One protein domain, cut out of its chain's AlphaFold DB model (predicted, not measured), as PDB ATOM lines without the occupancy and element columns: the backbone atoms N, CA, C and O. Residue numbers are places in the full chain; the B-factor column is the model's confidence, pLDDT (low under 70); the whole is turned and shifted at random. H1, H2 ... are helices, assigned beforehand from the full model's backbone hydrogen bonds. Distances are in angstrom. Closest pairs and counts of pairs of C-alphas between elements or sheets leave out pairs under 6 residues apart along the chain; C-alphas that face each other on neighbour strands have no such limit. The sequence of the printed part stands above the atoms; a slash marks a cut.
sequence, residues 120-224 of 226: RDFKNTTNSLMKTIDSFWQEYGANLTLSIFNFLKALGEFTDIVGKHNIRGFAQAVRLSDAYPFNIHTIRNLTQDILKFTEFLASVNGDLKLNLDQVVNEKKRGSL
ATOM      1  N   ARG A 120     -16.194 -16.357  -6.389       93.19
ATOM      2  CA  ARG A 120     -17.436 -16.575  -5.633       93.19
ATOM      3  C   ARG A 120     -18.663 -16.285  -6.492       93.19
ATOM      4  O   ARG A 120     -19.541 -17.138  -6.589       93.19
ATOM      5  N   ASP A 121     -18.720 -15.105  -7.101       93.38
ATOM      6  CA  ASP A 121     -19.876 -14.693  -7.900       93.38
ATOM      7  C   ASP A 121     -20.005 -15.577  -9.135       93.38
ATOM      8  O   ASP A 121     -21.094 -16.057  -9.429       93.38
ATOM      9  N   PHE A 122     -18.884 -15.913  -9.779       93.06
ATOM     10  CA  PHE A 122     -18.867 -16.849 -10.896       93.06
ATOM     11  C   PHE A 122     -19.416 -18.228 -10.514       93.06
ATOM     12  O   PHE A 122     -20.262 -18.770 -11.233       93.06
ATOM     13  N   LYS A 123     -18.990 -18.790  -9.370       92.56
ATOM     14  CA  LYS A 123     -19.520 -20.067  -8.867       92.56
ATOM     15  C   LYS A 123     -21.018 -19.963  -8.607       92.56
ATOM     16  O   LYS A 123     -21.760 -20.823  -9.064       92.56
ATOM     17  N   ASN A 124     -21.467 -18.913  -7.922       91.00
ATOM     18  CA  ASN A 124     -22.878 -18.714  -7.594       91.00
ATOM     19  C   ASN A 124     -23.738 -18.576  -8.857       91.00
ATOM     20  O   ASN A 124     -24.775 -19.230  -8.964       91.00
ATOM     21  N   THR A 125     -23.291 -17.790  -9.841       88.75
ATOM     22  CA  THR A 125     -23.966 -17.655 -11.137       88.75
ATOM     23  C   THR A 125     -24.030 -19.000 -11.855       88.75
ATOM     24  O   THR A 125     -25.110 -19.423 -12.261       88.75
ATOM     25  N   THR A 126     -22.909 -19.716 -11.948       87.06
ATOM     26  CA  THR A 126     -22.846 -21.039 -12.590       87.06
ATOM     27  C   THR A 126     -23.786 -22.030 -11.904       87.06
ATOM     28  O   THR A 126     -24.579 -22.691 -12.570       87.06
ATOM     29  N   ASN A 127     -23.767 -22.066 -10.571       87.50
ATOM     30  CA  ASN A 127     -24.620 -22.931  -9.770       87.50
ATOM     31  C   ASN A 127     -26.105 -22.620 -10.010       87.50
ATOM     32  O   ASN A 127     -26.899 -23.531 -10.215       87.50
ATOM     33  N   SER A 128     -26.478 -21.336 -10.073       85.56
ATOM     34  CA  SER A 128     -27.862 -20.915 -10.336       85.56
ATOM     35  C   SER A 128     -28.364 -21.267 -11.744       85.56
ATOM     36  O   SER A 128     -29.566 -21.444 -11.950       85.56
ATOM     37  N   LEU A 129     -27.453 -21.378 -12.716       83.69
ATOM     38  CA  LEU A 129     -27.766 -21.756 -14.095       83.69
ATOM     39  C   LEU A 129     -27.882 -23.276 -14.272       83.69
ATOM     40  O   LEU A 129     -28.627 -23.740 -15.138       83.69
ATOM     41  N   MET A 130     -27.172 -24.055 -13.454       81.69
ATOM     42  CA  MET A 130     -27.237 -25.515 -13.442       81.69
ATOM     43  C   MET A 130     -28.533 -25.971 -12.758       81.69
ATOM     44  O   MET A 130     -28.567 -26.265 -11.570       81.69
ATOM     45  N   LYS A 131     -29.635 -26.023 -13.513       70.44
ATOM     46  CA  LYS A 131     -30.902 -26.599 -13.037       70.44
ATOM     47  C   LYS A 131     -30.828 -28.126 -13.074       70.44
ATOM     48  O   LYS A 131     -31.237 -28.738 -14.059       70.44
ATOM     49  N   THR A 132     -30.297 -28.741 -12.023       74.50
ATOM     50  CA  THR A 132     -30.293 -30.202 -11.853       74.50
ATOM     51  C   THR A 132     -31.286 -30.620 -10.769       74.50
ATOM     52  O   THR A 132     -31.591 -29.857  -9.857       74.50
ATOM     53  N   ILE A 133     -31.814 -31.843 -10.876       65.75
ATOM     54  CA  ILE A 133     -32.661 -32.443  -9.828       65.75
ATOM     55  C   ILE A 133     -31.810 -32.801  -8.596       65.75
ATOM     56  O   ILE A 133     -32.307 -32.817  -7.475       65.75
ATOM     57  N   ASP A 134     -30.519 -33.066  -8.809       83.19
ATOM     58  CA  ASP A 134     -29.583 -33.510  -7.784       83.19
ATOM     59  C   ASP A 134     -28.561 -32.415  -7.445       83.19
ATOM     60  O   ASP A 134     -27.782 -31.979  -8.304       83.19
ATOM     61  N   SER A 135     -28.565 -32.009  -6.174       85.44
ATOM     62  CA  SER A 135     -27.640 -31.029  -5.596       85.44
ATOM     63  C   SER A 135     -26.170 -31.455  -5.658       85.44
ATOM     64  O   SER A 135     -25.293 -30.596  -5.751       85.44
ATOM     65  N   PHE A 136     -25.879 -32.761  -5.656       88.38
ATOM     66  CA  PHE A 136     -24.512 -33.271  -5.725       88.38
ATOM     67  C   PHE A 136     -23.867 -32.936  -7.073       88.38
ATOM     68  O   PHE A 136     -22.792 -32.337  -7.119       88.38
ATOM     69  N   TRP A 137     -24.540 -33.272  -8.176       87.56
ATOM     70  CA  TRP A 137     -24.037 -32.997  -9.525       87.56
ATOM     71  C   TRP A 137     -23.953 -31.501  -9.820       87.56
ATOM     72  O   TRP A 137     -23.045 -31.066 -10.529       87.56
ATOM     73  N   GLN A 138     -24.858 -30.718  -9.232       88.25
ATOM     74  CA  GLN A 138     -24.828 -29.261  -9.294       88.25
ATOM     75  C   GLN A 138     -23.549 -28.702  -8.662       88.25
ATOM     76  O   GLN A 138     -22.784 -27.981  -9.304       88.25
ATOM     77  N   GLU A 139     -23.278 -29.095  -7.417       89.31
ATOM     78  CA  GLU A 139     -22.133 -28.619  -6.647       89.31
ATOM     79  C   GLU A 139     -20.813 -29.109  -7.256       89.31
ATOM     80  O   GLU A 139     -19.852 -28.344  -7.371       89.31
ATOM     81  N   TYR A 140     -20.764 -30.363  -7.718       89.31
ATOM     82  CA  TYR A 140     -19.606 -30.905  -8.427       89.31
ATOM     83  C   TYR A 140     -19.318 -30.122  -9.715       89.31
ATOM     84  O   TYR A 140     -18.189 -29.674  -9.928       89.31
ATOM     85  N   GLY A 141     -20.340 -29.896 -10.548       89.25
ATOM     86  CA  GLY A 141     -20.213 -29.129 -11.787       89.25
ATOM     87  C   GLY A 141     -19.767 -27.688 -11.543       89.25
ATOM     88  O   GLY A 141     -18.860 -27.194 -12.222       89.25
ATOM     89  N   ALA A 142     -20.333 -27.026 -10.532       90.94
ATOM     90  CA  ALA A 142     -19.950 -25.672 -10.145       90.94
ATOM     91  C   ALA A 142     -18.491 -25.606  -9.658       90.94
ATOM     92  O   ALA A 142     -17.758 -24.696 -10.048       90.94
ATOM     93  N   ASN A 143     -18.037 -26.577  -8.857       92.25
ATOM     94  CA  ASN A 143     -16.656 -26.633  -8.365       92.25
ATOM     95  C   ASN A 143     -15.638 -26.957  -9.468       92.25
ATOM     96  O   ASN A 143     -14.561 -26.353  -9.504       92.25
ATOM     97  N   LEU A 144     -15.972 -27.858 -10.396       91.19
ATOM     98  CA  LEU A 144     -15.136 -28.137 -11.564       91.19
ATOM     99  C   LEU A 144     -14.982 -26.883 -12.433       91.19
ATOM    100  O   LEU A 144     -13.865 -26.476 -12.755       91.19
ATOM    101  N   THR A 145     -16.100 -26.224 -12.748       92.69
ATOM    102  CA  THR A 145     -16.105 -24.990 -13.547       92.69
ATOM    103  C   THR A 145     -15.316 -23.879 -12.846       92.69
ATOM    104  O   THR A 145     -14.528 -23.188 -13.489       92.69
ATOM    105  N   LEU A 146     -15.457 -23.739 -11.521       94.88
ATOM    106  CA  LEU A 146     -14.686 -22.783 -10.725       94.88
ATOM    107  C   LEU A 146     -13.178 -23.078 -10.757       94.88
ATOM    108  O   LEU A 146     -12.373 -22.152 -10.827       94.88
ATOM    109  N   SER A 147     -12.784 -24.349 -10.720       94.69
ATOM    110  CA  SER A 147     -11.370 -24.740 -10.766       94.69
ATOM    111  C   SER A 147     -10.732 -24.354 -12.102       94.69
ATOM    112  O   SER A 147      -9.660 -23.751 -12.121       94.69
ATOM    113  N   ILE A 148     -11.433 -24.617 -13.212       94.44
ATOM    114  CA  ILE A 148     -11.013 -24.192 -14.555       94.44
ATOM    115  C   ILE A 148     -10.946 -22.662 -14.627       94.44
ATOM    116  O   ILE A 148      -9.947 -22.111 -15.083       94.44
ATOM    117  N   PHE A 149     -11.975 -21.967 -14.135       95.81
ATOM    118  CA  PHE A 149     -12.019 -20.505 -14.080       95.81
ATOM    119  C   PHE A 149     -10.800 -19.919 -13.351       95.81
ATOM    120  O   PHE A 149     -10.108 -19.071 -13.910       95.81
ATOM    121  N   ASN A 150     -10.514 -20.391 -12.134       95.94
ATOM    122  CA  ASN A 150      -9.412 -19.882 -11.317       95.94
ATOM    123  C   ASN A 150      -8.058 -20.131 -11.984       95.94
ATOM    124  O   ASN A 150      -7.207 -19.244 -11.983       95.94
ATOM    125  N   PHE A 151      -7.867 -21.316 -12.570       94.88
ATOM    126  CA  PHE A 151      -6.634 -21.646 -13.276       94.88
ATOM    127  C   PHE A 151      -6.415 -20.734 -14.487       94.88
ATOM    128  O   PHE A 151      -5.358 -20.121 -14.603       94.88
ATOM    129  N   LEU A 152      -7.415 -20.606 -15.365       95.69
ATOM    130  CA  LEU A 152      -7.296 -19.780 -16.568       95.69
ATOM    131  C   LEU A 152      -7.105 -18.300 -16.222       95.69
ATOM    132  O   LEU A 152      -6.304 -17.627 -16.868       95.69
ATOM    133  N   LYS A 153      -7.792 -17.802 -15.184       95.94
ATOM    134  CA  LYS A 153      -7.613 -16.431 -14.691       95.94
ATOM    135  C   LYS A 153      -6.180 -16.197 -14.215       95.94
ATOM    136  O   LYS A 153      -5.537 -15.262 -14.679       95.94
ATOM    137  N   ALA A 154      -5.670 -17.072 -13.349       94.44
ATOM    138  CA  ALA A 154      -4.309 -16.971 -12.832       94.44
ATOM    139  C   ALA A 154      -3.258 -17.080 -13.947       94.44
ATOM    140  O   ALA A 154      -2.266 -16.354 -13.931       94.44
ATOM    141  N   LEU A 155      -3.481 -17.958 -14.931       94.31
ATOM    142  CA  LEU A 155      -2.601 -18.102 -16.086       94.31
ATOM    143  C   LEU A 155      -2.565 -16.820 -16.929       94.31
ATOM    144  O   LEU A 155      -1.477 -16.360 -17.258       94.31
ATOM    145  N   GLY A 156      -3.726 -16.229 -17.230       93.62
ATOM    146  CA  GLY A 156      -3.813 -14.975 -17.982       93.62
ATOM    147  C   GLY A 156      -3.171 -13.793 -17.248       93.62
ATOM    148  O   GLY A 156      -2.385 -13.052 -17.828       93.62
ATOM    149  N   GLU A 157      -3.434 -13.645 -15.947       93.75
ATOM    150  CA  GLU A 157      -2.797 -12.604 -15.125       93.75
ATOM    151  C   GLU A 157      -1.270 -12.780 -15.069       93.75
ATOM    152  O   GLU A 157      -0.514 -11.808 -15.141       93.75
ATOM    153  N   PHE A 158      -0.796 -14.024 -14.978       92.75
ATOM    154  CA  PHE A 158       0.627 -14.336 -14.999       92.75
ATOM    155  C   PHE A 158       1.282 -13.971 -16.338       92.75
ATOM    156  O   PHE A 158       2.341 -13.339 -16.348       92.75
ATOM    157  N   THR A 159       0.673 -14.339 -17.467       92.50
ATOM    158  CA  THR A 159       1.232 -14.053 -18.797       92.50
ATOM    159  C   THR A 159       1.201 -12.565 -19.130       92.50
ATOM    160  O   THR A 159       2.171 -12.067 -19.705       92.50
ATOM    161  N   ASP A 160       0.184 -11.831 -18.670       92.12
ATOM    162  CA  ASP A 160       0.139 -10.367 -18.744       92.12
ATOM    163  C   ASP A 160       1.330  -9.728 -18.006       92.12
ATOM    164  O   ASP A 160       1.990  -8.828 -18.536       92.12
ATOM    165  N   ILE A 161       1.665 -10.212 -16.801       92.50
ATOM    166  CA  ILE A 161       2.831  -9.743 -16.028       92.50
ATOM    167  C   ILE A 161       4.138 -10.076 -16.757       92.50
ATOM    168  O   ILE A 161       4.996  -9.203 -16.912       92.50
ATOM    169  N   VAL A 162       4.295 -11.317 -17.228       89.38
ATOM    170  CA  VAL A 162       5.479 -11.760 -17.986       89.38
ATOM    171  C   VAL A 162       5.692 -10.885 -19.220       89.38
ATOM    172  O   VAL A 162       6.812 -10.418 -19.443       89.38
ATOM    173  N   GLY A 163       4.630 -10.620 -19.986       89.75
ATOM    174  CA  GLY A 163       4.669  -9.772 -21.174       89.75
ATOM    175  C   GLY A 163       5.015  -8.321 -20.840       89.75
ATOM    176  O   GLY A 163       5.935  -7.754 -21.428       89.75
ATOM    177  N   LYS A 164       4.349  -7.739 -19.835       92.75
ATOM    178  CA  LYS A 164       4.580  -6.354 -19.387       92.75
ATOM    179  C   LYS A 164       6.017  -6.107 -18.925       92.75
ATOM    180  O   LYS A 164       6.551  -5.022 -19.143       92.75
ATOM    181  N   HIS A 165       6.635  -7.097 -18.286       90.31
ATOM    182  CA  HIS A 165       7.993  -7.002 -17.748       90.31
ATOM    183  C   HIS A 165       9.060  -7.669 -18.633       90.31
ATOM    184  O   HIS A 165      10.227  -7.706 -18.246       90.31
ATOM    185  N   ASN A 166       8.687  -8.168 -19.818       87.50
ATOM    186  CA  ASN A 166       9.575  -8.849 -20.768       87.50
ATOM    187  C   ASN A 166      10.409  -9.983 -20.128       87.50
ATOM    188  O   ASN A 166      11.608 -10.131 -20.384       87.50
ATOM    189  N   ILE A 167       9.777 -10.766 -19.247       84.06
ATOM    190  CA  ILE A 167      10.436 -11.838 -18.494       84.06
ATOM    191  C   ILE A 167      10.638 -13.049 -19.413       84.06
ATOM    192  O   ILE A 167       9.704 -13.542 -20.045       84.06
ATOM    193  N   ARG A 168      11.870 -13.555 -19.492       84.06
ATOM    194  CA  ARG A 168      12.213 -14.732 -20.308       84.06
ATOM    195  C   ARG A 168      11.976 -16.034 -19.537       84.06
ATOM    196  O   ARG A 168      11.872 -16.028 -18.318       84.06
ATOM    197  N   GLY A 169      11.915 -17.154 -20.258       82.06
ATOM    198  CA  GLY A 169      11.796 -18.498 -19.670       82.06
ATOM    199  C   GLY A 169      10.365 -19.028 -19.531       82.06
ATOM    200  O   GLY A 169      10.184 -20.208 -19.286       82.06
ATOM    201  N   PHE A 170       9.341 -18.208 -19.786       85.88
ATOM    202  CA  PHE A 170       7.931 -18.602 -19.628       85.88
ATOM    203  C   PHE A 170       7.177 -18.796 -20.950       85.88
ATOM    204  O   PHE A 170       5.952 -18.721 -20.993       85.88
ATOM    205  N   ALA A 171       7.893 -19.078 -22.044       85.38
ATOM    206  CA  ALA A 171       7.298 -19.223 -23.377       85.38
ATOM    207  C   ALA A 171       6.198 -20.300 -23.439       85.38
ATOM    208  O   ALA A 171       5.242 -20.157 -24.194       85.38
ATOM    209  N   GLN A 172       6.312 -21.364 -22.641       84.31
ATOM    210  CA  GLN A 172       5.310 -22.434 -22.584       84.31
ATOM    211  C   GLN A 172       4.026 -21.975 -21.876       84.31
ATOM    212  O   GLN A 172       2.938 -22.227 -22.376       84.31
ATOM    213  N   ALA A 173       4.133 -21.216 -20.777       87.19
ATOM    214  CA  ALA A 173       2.969 -20.632 -20.108       87.19
ATOM    215  C   ALA A 173       2.242 -19.620 -21.009       87.19
ATOM    216  O   ALA A 173       1.014 -19.612 -21.054       87.19
ATOM    217  N   VAL A 174       2.994 -18.819 -21.777       89.38
ATOM    218  CA  VAL A 174       2.430 -17.912 -22.793       89.38
ATOM    219  C   VAL A 174       1.674 -18.705 -23.862       89.38
ATOM    220  O   VAL A 174       0.500 -18.439 -24.088       89.38
ATOM    221  N   ARG A 175       2.285 -19.753 -24.432       90.38
ATOM    222  CA  ARG A 175       1.614 -20.636 -25.405       90.38
ATOM    223  C   ARG A 175       0.340 -21.271 -24.850       90.38
ATOM    224  O   ARG A 175      -0.659 -21.337 -25.559       90.38
ATOM    225  N   LEU A 176       0.367 -21.726 -23.598       90.19
ATOM    226  CA  LEU A 176      -0.796 -22.323 -22.948       90.19
ATOM    227  C   LEU A 176      -1.920 -21.292 -22.761       90.19
ATOM    228  O   LEU A 176      -3.081 -21.605 -23.007       90.19
ATOM    229  N   SER A 177      -1.578 -20.060 -22.374       92.56
ATOM    230  CA  SER A 177      -2.527 -18.946 -22.260       92.56
ATOM    231  C   SER A 177      -3.125 -18.551 -23.610       92.56
ATOM    232  O   SER A 177      -4.309 -18.230 -23.679       92.56
ATOM    233  N   ASP A 178      -2.335 -18.595 -24.684       91.25
ATOM    234  CA  ASP A 178      -2.802 -18.305 -26.043       91.25
ATOM    235  C   ASP A 178      -3.736 -19.406 -26.569       91.25
ATOM    236  O   ASP A 178      -4.746 -19.117 -27.213       91.25
ATOM    237  N   ALA A 179      -3.422 -20.673 -26.277       91.44
ATOM    238  CA  ALA A 179      -4.240 -21.823 -26.656       91.44
ATOM    239  C   ALA A 179      -5.556 -21.893 -25.863       91.44
ATOM    240  O   ALA A 179      -6.602 -22.248 -26.412       91.44
ATOM    241  N   TYR A 180      -5.514 -21.524 -24.580       93.25
ATOM    242  CA  TYR A 180      -6.651 -21.552 -23.664       93.25
ATOM    243  C   TYR A 180      -6.865 -20.174 -23.020       93.25
ATOM    244  O   TYR A 180      -6.636 -20.002 -21.821       93.25
ATOM    245  N   PRO A 181      -7.339 -19.174 -23.785       93.06
ATOM    246  CA  PRO A 181      -7.514 -17.823 -23.269       93.06
ATOM    247  C   PRO A 181      -8.596 -17.780 -22.190       93.06
ATOM    248  O   PRO A 181      -9.635 -18.439 -22.309       93.06
ATOM    249  N   PHE A 182      -8.398 -16.955 -21.161       94.38
ATOM    250  CA  PHE A 182      -9.386 -16.760 -20.101       94.38
ATOM    251  C   PHE A 182     -10.634 -16.051 -20.639       94.38
ATOM    252  O   PHE A 182     -10.665 -14.832 -20.768       94.38
ATOM    253  N   ASN A 183     -11.669 -16.818 -20.976       91.62
ATOM    254  CA  ASN A 183     -12.987 -16.321 -21.365       91.62
ATOM    255  C   ASN A 183     -14.048 -17.425 -21.221       91.62
ATOM    256  O   ASN A 183     -13.738 -18.607 -21.052       91.62
ATOM    257  N   ILE A 184     -15.322 -17.036 -21.326       88.50
ATOM    258  CA  ILE A 184     -16.451 -17.958 -21.152       88.50
ATOM    259  C   ILE A 184     -16.491 -19.081 -22.201       88.50
ATOM    260  O   ILE A 184     -16.928 -20.187 -21.893       88.50
ATOM    261  N   HIS A 185     -16.017 -18.836 -23.429       88.62
ATOM    262  CA  HIS A 185     -16.020 -19.844 -24.493       88.62
ATOM    263  C   HIS A 185     -15.023 -20.965 -24.211       88.62
ATOM    264  O   HIS A 185     -15.370 -22.133 -24.378       88.62
ATOM    265  N   THR A 186     -13.817 -20.622 -23.756       91.31
ATOM    266  CA  THR A 186     -12.798 -21.596 -23.352       91.31
ATOM    267  C   THR A 186     -13.321 -22.457 -22.212       91.31
ATOM    268  O   THR A 186     -13.332 -23.678 -22.337       91.31
ATOM    269  N   ILE A 187     -13.850 -21.838 -21.148       92.31
ATOM    270  CA  ILE A 187     -14.421 -22.570 -20.006       92.31
ATOM    271  C   ILE A 187     -15.533 -23.509 -20.479       92.31
ATOM    272  O   ILE A 187     -15.487 -24.702 -20.190       92.31
ATOM    273  N   ARG A 188     -16.489 -23.007 -21.275       89.94
ATOM    274  CA  ARG A 188     -17.577 -23.826 -21.824       89.94
ATOM    275  C   ARG A 188     -17.032 -25.038 -22.578       89.94
ATOM    276  O   ARG A 188     -17.455 -26.155 -22.304       89.94
ATOM    277  N   ASN A 189     -16.089 -24.827 -23.495       90.31
ATOM    278  CA  ASN A 189     -15.510 -25.902 -24.298       90.31
ATOM    279  C   ASN A 189     -14.804 -26.951 -23.429       90.31
ATOM    280  O   ASN A 189     -15.002 -28.137 -23.662       90.31
ATOM    281  N   LEU A 190     -14.048 -26.531 -22.410       92.19
ATOM    282  CA  LEU A 190     -13.378 -27.445 -21.479       92.19
ATOM    283  C   LEU A 190     -14.359 -28.210 -20.582       92.19
ATOM    284  O   LEU A 190     -14.057 -29.313 -20.151       92.19
ATOM    285  N   THR A 191     -15.533 -27.647 -20.295       87.81
ATOM    286  CA  THR A 191     -16.557 -28.321 -19.475       87.81
ATOM    287  C   THR A 191     -17.498 -29.233 -20.263       87.81
ATOM    288  O   THR A 191     -18.080 -30.141 -19.681       87.81
ATOM    289  N   GLN A 192     -17.684 -28.996 -21.565       86.19
ATOM    290  CA  GLN A 192     -18.655 -29.729 -22.393       86.19
ATOM    291  C   GLN A 192     -18.031 -30.832 -23.248       86.19
ATOM    292  O   GLN A 192     -18.751 -31.693 -23.745       86.19
ATOM    293  N   ASP A 193     -16.715 -30.803 -23.443       87.88
ATOM    294  CA  ASP A 193     -16.011 -31.713 -24.339       87.88
ATOM    295  C   ASP A 193     -14.871 -32.403 -23.589       87.88
ATOM    296  O   ASP A 193     -13.849 -31.797 -23.258       87.88
ATOM    297  N   ILE A 194     -15.069 -33.693 -23.313       83.81
ATOM    298  CA  ILE A 194     -14.114 -34.494 -22.550       83.81
ATOM    299  C   ILE A 194     -12.766 -34.613 -23.264       83.81
ATOM    300  O   ILE A 194     -11.738 -34.613 -22.593       83.81
ATOM    301  N   LEU A 195     -12.748 -34.649 -24.603       85.31
ATOM    302  CA  LEU A 195     -11.506 -34.734 -25.371       85.31
ATOM    303  C   LEU A 195     -10.704 -33.446 -25.198       85.31
ATOM    304  O   LEU A 195      -9.543 -33.493 -24.788       85.31
ATOM    305  N   LYS A 196     -11.355 -32.292 -25.370       87.56
ATOM    306  CA  LYS A 196     -10.718 -30.983 -25.144       87.56
ATOM    307  C   LYS A 196     -10.232 -30.819 -23.713       87.56
ATOM    308  O   LYS A 196      -9.172 -30.243 -23.491       87.56
ATOM    309  N   PHE A 197     -10.986 -31.329 -22.739       88.56
ATOM    310  CA  PHE A 197     -10.556 -31.318 -21.348       88.56
ATOM    311  C   PHE A 197      -9.307 -32.178 -21.126       88.56
ATOM    312  O   PHE A 197      -8.374 -31.744 -20.454       88.56
ATOM    313  N   THR A 198      -9.250 -33.378 -21.711       87.44
ATOM    314  CA  THR A 198      -8.070 -34.247 -21.604       87.44
ATOM    315  C   THR A 198      -6.842 -33.666 -22.300       87.44
ATOM    316  O   THR A 198      -5.750 -33.728 -21.741       87.44
ATOM    317  N   GLU A 199      -7.013 -33.041 -23.467       88.94
ATOM    318  CA  GLU A 199      -5.945 -32.328 -24.183       88.94
ATOM    319  C   GLU A 199      -5.422 -31.146 -23.367       88.94
ATOM    320  O   GLU A 199      -4.212 -30.952 -23.232       88.94
ATOM    321  N   PHE A 200      -6.337 -30.393 -22.757       89.88
ATOM    322  CA  PHE A 200      -6.000 -29.319 -21.836       89.88
ATOM    323  C   PHE A 200      -5.197 -29.842 -20.644       89.88
ATOM    324  O   PHE A 200      -4.106 -29.340 -20.385       89.88
ATOM    325  N   LEU A 201      -5.669 -30.884 -19.953       88.06
ATOM    326  CA  LEU A 201      -4.944 -31.479 -18.828       88.06
ATOM    327  C   LEU A 201      -3.562 -32.006 -19.232       88.06
ATOM    328  O   LEU A 201      -2.610 -31.864 -18.464       88.06
ATOM    329  N   ALA A 202      -3.434 -32.612 -20.412       87.50
ATOM    330  CA  ALA A 202      -2.148 -33.053 -20.936       87.50
ATOM    331  C   ALA A 202      -1.207 -31.862 -21.174       87.50
ATOM    332  O   ALA A 202      -0.051 -31.918 -20.760       87.50
ATOM    333  N   SER A 203      -1.718 -30.770 -21.748       86.31
ATOM    334  CA  SER A 203      -0.961 -29.534 -21.982       86.31
ATOM    335  C   SER A 203      -0.515 -28.895 -20.666       86.31
ATOM    336  O   SER A 203       0.661 -28.594 -20.502       86.31
ATOM    337  N   VAL A 204      -1.402 -28.794 -19.667       85.06
ATOM    338  CA  VAL A 204      -1.042 -28.322 -18.318       85.06
ATOM    339  C   VAL A 204       0.074 -29.185 -17.718       85.06
ATOM    340  O   VAL A 204       1.065 -28.661 -17.214       85.06
ATOM    341  N   ASN A 205      -0.053 -30.511 -17.786       83.56
ATOM    342  CA  ASN A 205       0.929 -31.425 -17.202       83.56
ATOM    343  C   ASN A 205       2.256 -31.489 -17.972       83.56
ATOM    344  O   ASN A 205       3.277 -31.798 -17.361       83.56
ATOM    345  N   GLY A 206       2.259 -31.225 -19.276       77.00
ATOM    346  CA  GLY A 206       3.475 -31.135 -20.081       77.00
ATOM    347  C   GLY A 206       4.173 -29.792 -19.885       77.00
ATOM    348  O   GLY A 206       5.293 -29.735 -19.379       77.00
ATOM    349  N   ASP A 207       3.478 -28.709 -20.220       70.38
ATOM    350  CA  ASP A 207       4.048 -27.369 -20.386       70.38
ATOM    351  C   ASP A 207       4.412 -26.681 -19.056       70.38
ATOM    352  O   ASP A 207       5.359 -25.891 -18.979       70.38
ATOM    353  N   LEU A 208       3.681 -26.958 -17.970       65.88
ATOM    354  CA  LEU A 208       3.958 -26.329 -16.668       65.88
ATOM    355  C   LEU A 208       4.879 -27.170 -15.784       65.88
ATOM    356  O   LEU A 208       5.702 -26.614 -15.053       65.88
ATOM    357  N   LYS A 209       4.783 -28.501 -15.857       62.72
ATOM    358  CA  LYS A 209       5.575 -29.398 -15.001       62.72
ATOM    359  C   LYS A 209       7.061 -29.368 -15.369       62.72
ATOM    360  O   LYS A 209       7.903 -29.318 -14.479       62.72
ATOM    361  N   LEU A 210       7.378 -29.273 -16.665       54.88
ATOM    362  CA  LEU A 210       8.755 -29.145 -17.158       54.88
ATOM    363  C   LEU A 210       9.448 -27.845 -16.702       54.88
ATOM    364  O   LEU A 210      10.650 -27.860 -16.441       54.88
ATOM    365  N   ASN A 211       8.714 -26.737 -16.553       55.09
ATOM    366  CA  ASN A 211       9.285 -25.446 -16.140       55.09
ATOM    367  C   ASN A 211       9.557 -25.346 -14.633       55.09
ATOM    368  O   ASN A 211      10.569 -24.772 -14.232       55.09
ATOM    369  N   LEU A 212       8.685 -25.903 -13.786       55.25
ATOM    370  CA  LEU A 212       8.886 -25.895 -12.331       55.25
ATOM    371  C   LEU A 212      10.142 -26.675 -11.934       55.25
ATOM    372  O   LEU A 212      10.939 -26.187 -11.134       55.25
ATOM    373  N   ASP A 213      10.359 -27.839 -12.546       55.97
ATOM    374  CA  ASP A 213      11.534 -28.661 -12.263       55.97
ATOM    375  C   ASP A 213      12.831 -27.979 -12.724       55.97
ATOM    376  O   ASP A 213      13.835 -28.019 -12.013       55.97
ATOM    377  N   GLN A 214      12.822 -27.288 -13.869       56.56
ATOM    378  CA  GLN A 214      13.988 -26.535 -14.347       56.56
ATOM    379  C   GLN A 214      14.319 -25.336 -13.448       56.56
ATOM    380  O   GLN A 214      15.459 -25.212 -13.004       56.56
ATOM    381  N   VAL A 215      13.330 -24.510 -13.089       58.84
ATOM    382  CA  VAL A 215      13.533 -23.333 -12.224       58.84
ATOM    383  C   VAL A 215      13.983 -23.733 -10.811       58.84
ATOM    384  O   VAL A 215      14.850 -23.085 -10.218       58.84
ATOM    385  N   VAL A 216      13.433 -24.817 -10.254       58.41
ATOM    386  CA  VAL A 216      13.850 -25.350  -8.944       58.41
ATOM    387  C   VAL A 216      15.280 -25.897  -8.999       58.41
ATOM    388  O   VAL A 216      16.056 -25.680  -8.063       58.41
ATOM    389  N   ASN A 217      15.653 -26.570 -10.087       56.88
ATOM    390  CA  ASN A 217      17.000 -27.113 -10.255       56.88
ATOM    391  C   ASN A 217      18.056 -26.022 -10.505       56.88
ATOM    392  O   ASN A 217      19.163 -26.124  -9.973       56.88
ATOM    393  N   GLU A 218      17.725 -24.950 -11.227       55.62
ATOM    394  CA  GLU A 218      18.606 -23.784 -11.392       55.62
ATOM    395  C   GLU A 218      18.841 -23.050 -10.063       55.62
ATOM    396  O   GLU A 218      19.985 -22.735  -9.727       55.62
ATOM    397  N   LYS A 219      17.796 -22.868  -9.240       55.59
ATOM    398  CA  LYS A 219      17.943 -22.302  -7.886       55.59
ATOM    399  C   LYS A 219      18.829 -23.155  -6.979       55.59
ATOM    400  O   LYS A 219      19.633 -22.598  -6.237       55.59
ATOM    401  N   LYS A 220      18.714 -24.487  -7.047       55.53
ATOM    402  CA  LYS A 220      19.568 -25.405  -6.270       55.53
ATOM    403  C   LYS A 220      21.038 -25.328  -6.681       55.53
ATOM    404  O   LYS A 220      21.901 -25.384  -5.809       55.53
ATOM    405  N   ARG A 221      21.331 -25.173  -7.977       48.94
ATOM    406  CA  ARG A 221      22.705 -24.993  -8.478       48.94
ATOM    407  C   ARG A 221      23.329 -23.680  -8.005       48.94
ATOM    408  O   ARG A 221      24.452 -23.709  -7.524       48.94
ATOM    409  N   GLY A 222      22.588 -22.570  -8.035       50.09
ATOM    410  CA  GLY A 222      23.086 -21.274  -7.549       50.09
ATOM    411  C   GLY A 222      23.357 -21.216  -6.037       50.09
ATOM    412  O   GLY A 222      24.199 -20.444  -5.600       50.09
ATOM    413  N   SER A 223      22.686 -22.048  -5.231       49.94
ATOM    414  CA  SER A 223      22.941 -22.170  -3.784       49.94
ATOM    415  C   SER A 223      24.073 -23.137  -3.405       49.94
ATOM    416  O   SER A 223      24.415 -23.224  -2.234       49.94
ATOM    417  N   LEU A 224      24.615 -23.893  -4.366       51.00
ATOM    418  CA  LEU A 224      25.751 -24.808  -4.168       51.00
ATOM    419  C   LEU A 224      27.092 -24.186  -4.601       51.00
ATOM    420  O   LEU A 224      28.136 -24.781  -4.354       51.00
TER     421      LEU A 224
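What this domain is: This is residues 120 to 224 of the 226 residues of an uncharacterized protein of Campylobacter sp (UniProt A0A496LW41). One long helix, H2, is the backbone of a loose, all-helix build: H1 folds back beside its first part on one side, while H3 and H4 pack on separate parts of its other side. H5 spans from H4 to H3 on the side away from H2, and H6 continues on from H5 in nearly the same direction until residues 216 to 224 stick out alone. The printed part has 105 residues with six named helices, H1 to H6 in order along the chain, and no named strand. It is loose, with a radius of gyration of the C-alphas of 16.8 A and spans of 59 by 26 by 25 A, the free end adding to the length.

Where its parts are: Find C-alpha 135 at (-27.640, -31.029, -5.596); from there H2, residues 135 to 164, runs 42.9 A to C-alpha 164 at (4.580, -6.354, -19.387). Before it, look for H1 at residues 120 to 129, beginning at C-alpha 120 at (-17.436, -16.575, -5.633). After it come H3, residues 171 to 179, and H4, residues 184 to 192. Then H5, residues 194 to 207, covers 19.6 A, and H6, residues 209 to 222, covers 20.7 A and ends at C-alpha 222 at (23.086, -21.274, -7.549).

How they stand to each other: Start at the hub, H2, which touches three helices. Its residues 138 to 146 touch H1, opposite ways at a steep tilt of 43 degrees, a helical hairpin; the closest C-alphas, of Asn 127 and Ala 142, are 5.4 A apart. Its residues 145 to 149 touch H4 at a steep tilt of 44 degrees, closest at the C-alphas of Ile 148 and Ile 187, 6.6 A. Its residues 152 to 159 touch H3 at a steep tilt of 51 degrees, closest at the C-alphas of Thr 159 and Val 174, 5.7 A. Going outward, residues 203 to 207 of H5 touch H3, opposite ways at a shallow tilt of 15 degrees, with the C-alphas of Gln 172 and Asp 207 closest at 5.5 A. H4 and H5 touch only at the corner, where the C-alphas of Leu 190 and Phe 197 are closest at 4.8 A. H2 and H5 are apart, and H5 and H6 meet only through their link. In H1, H2, H3, H4, H5 and H6, every backbone O i to N i+4 pair is within hydrogen-bond range.

The domain as a whole: Look to Ile 133 and Leu 224 for the two C-alphas farthest apart, 59.2 A. Without residues 216 to 224, which stand free, the body spans 49 by 25 by 21 A. The printed part has no cut and no long link. The mean pLDDT of the printed part is 83.4; residue 133 and residues 208 to 224 are under 70.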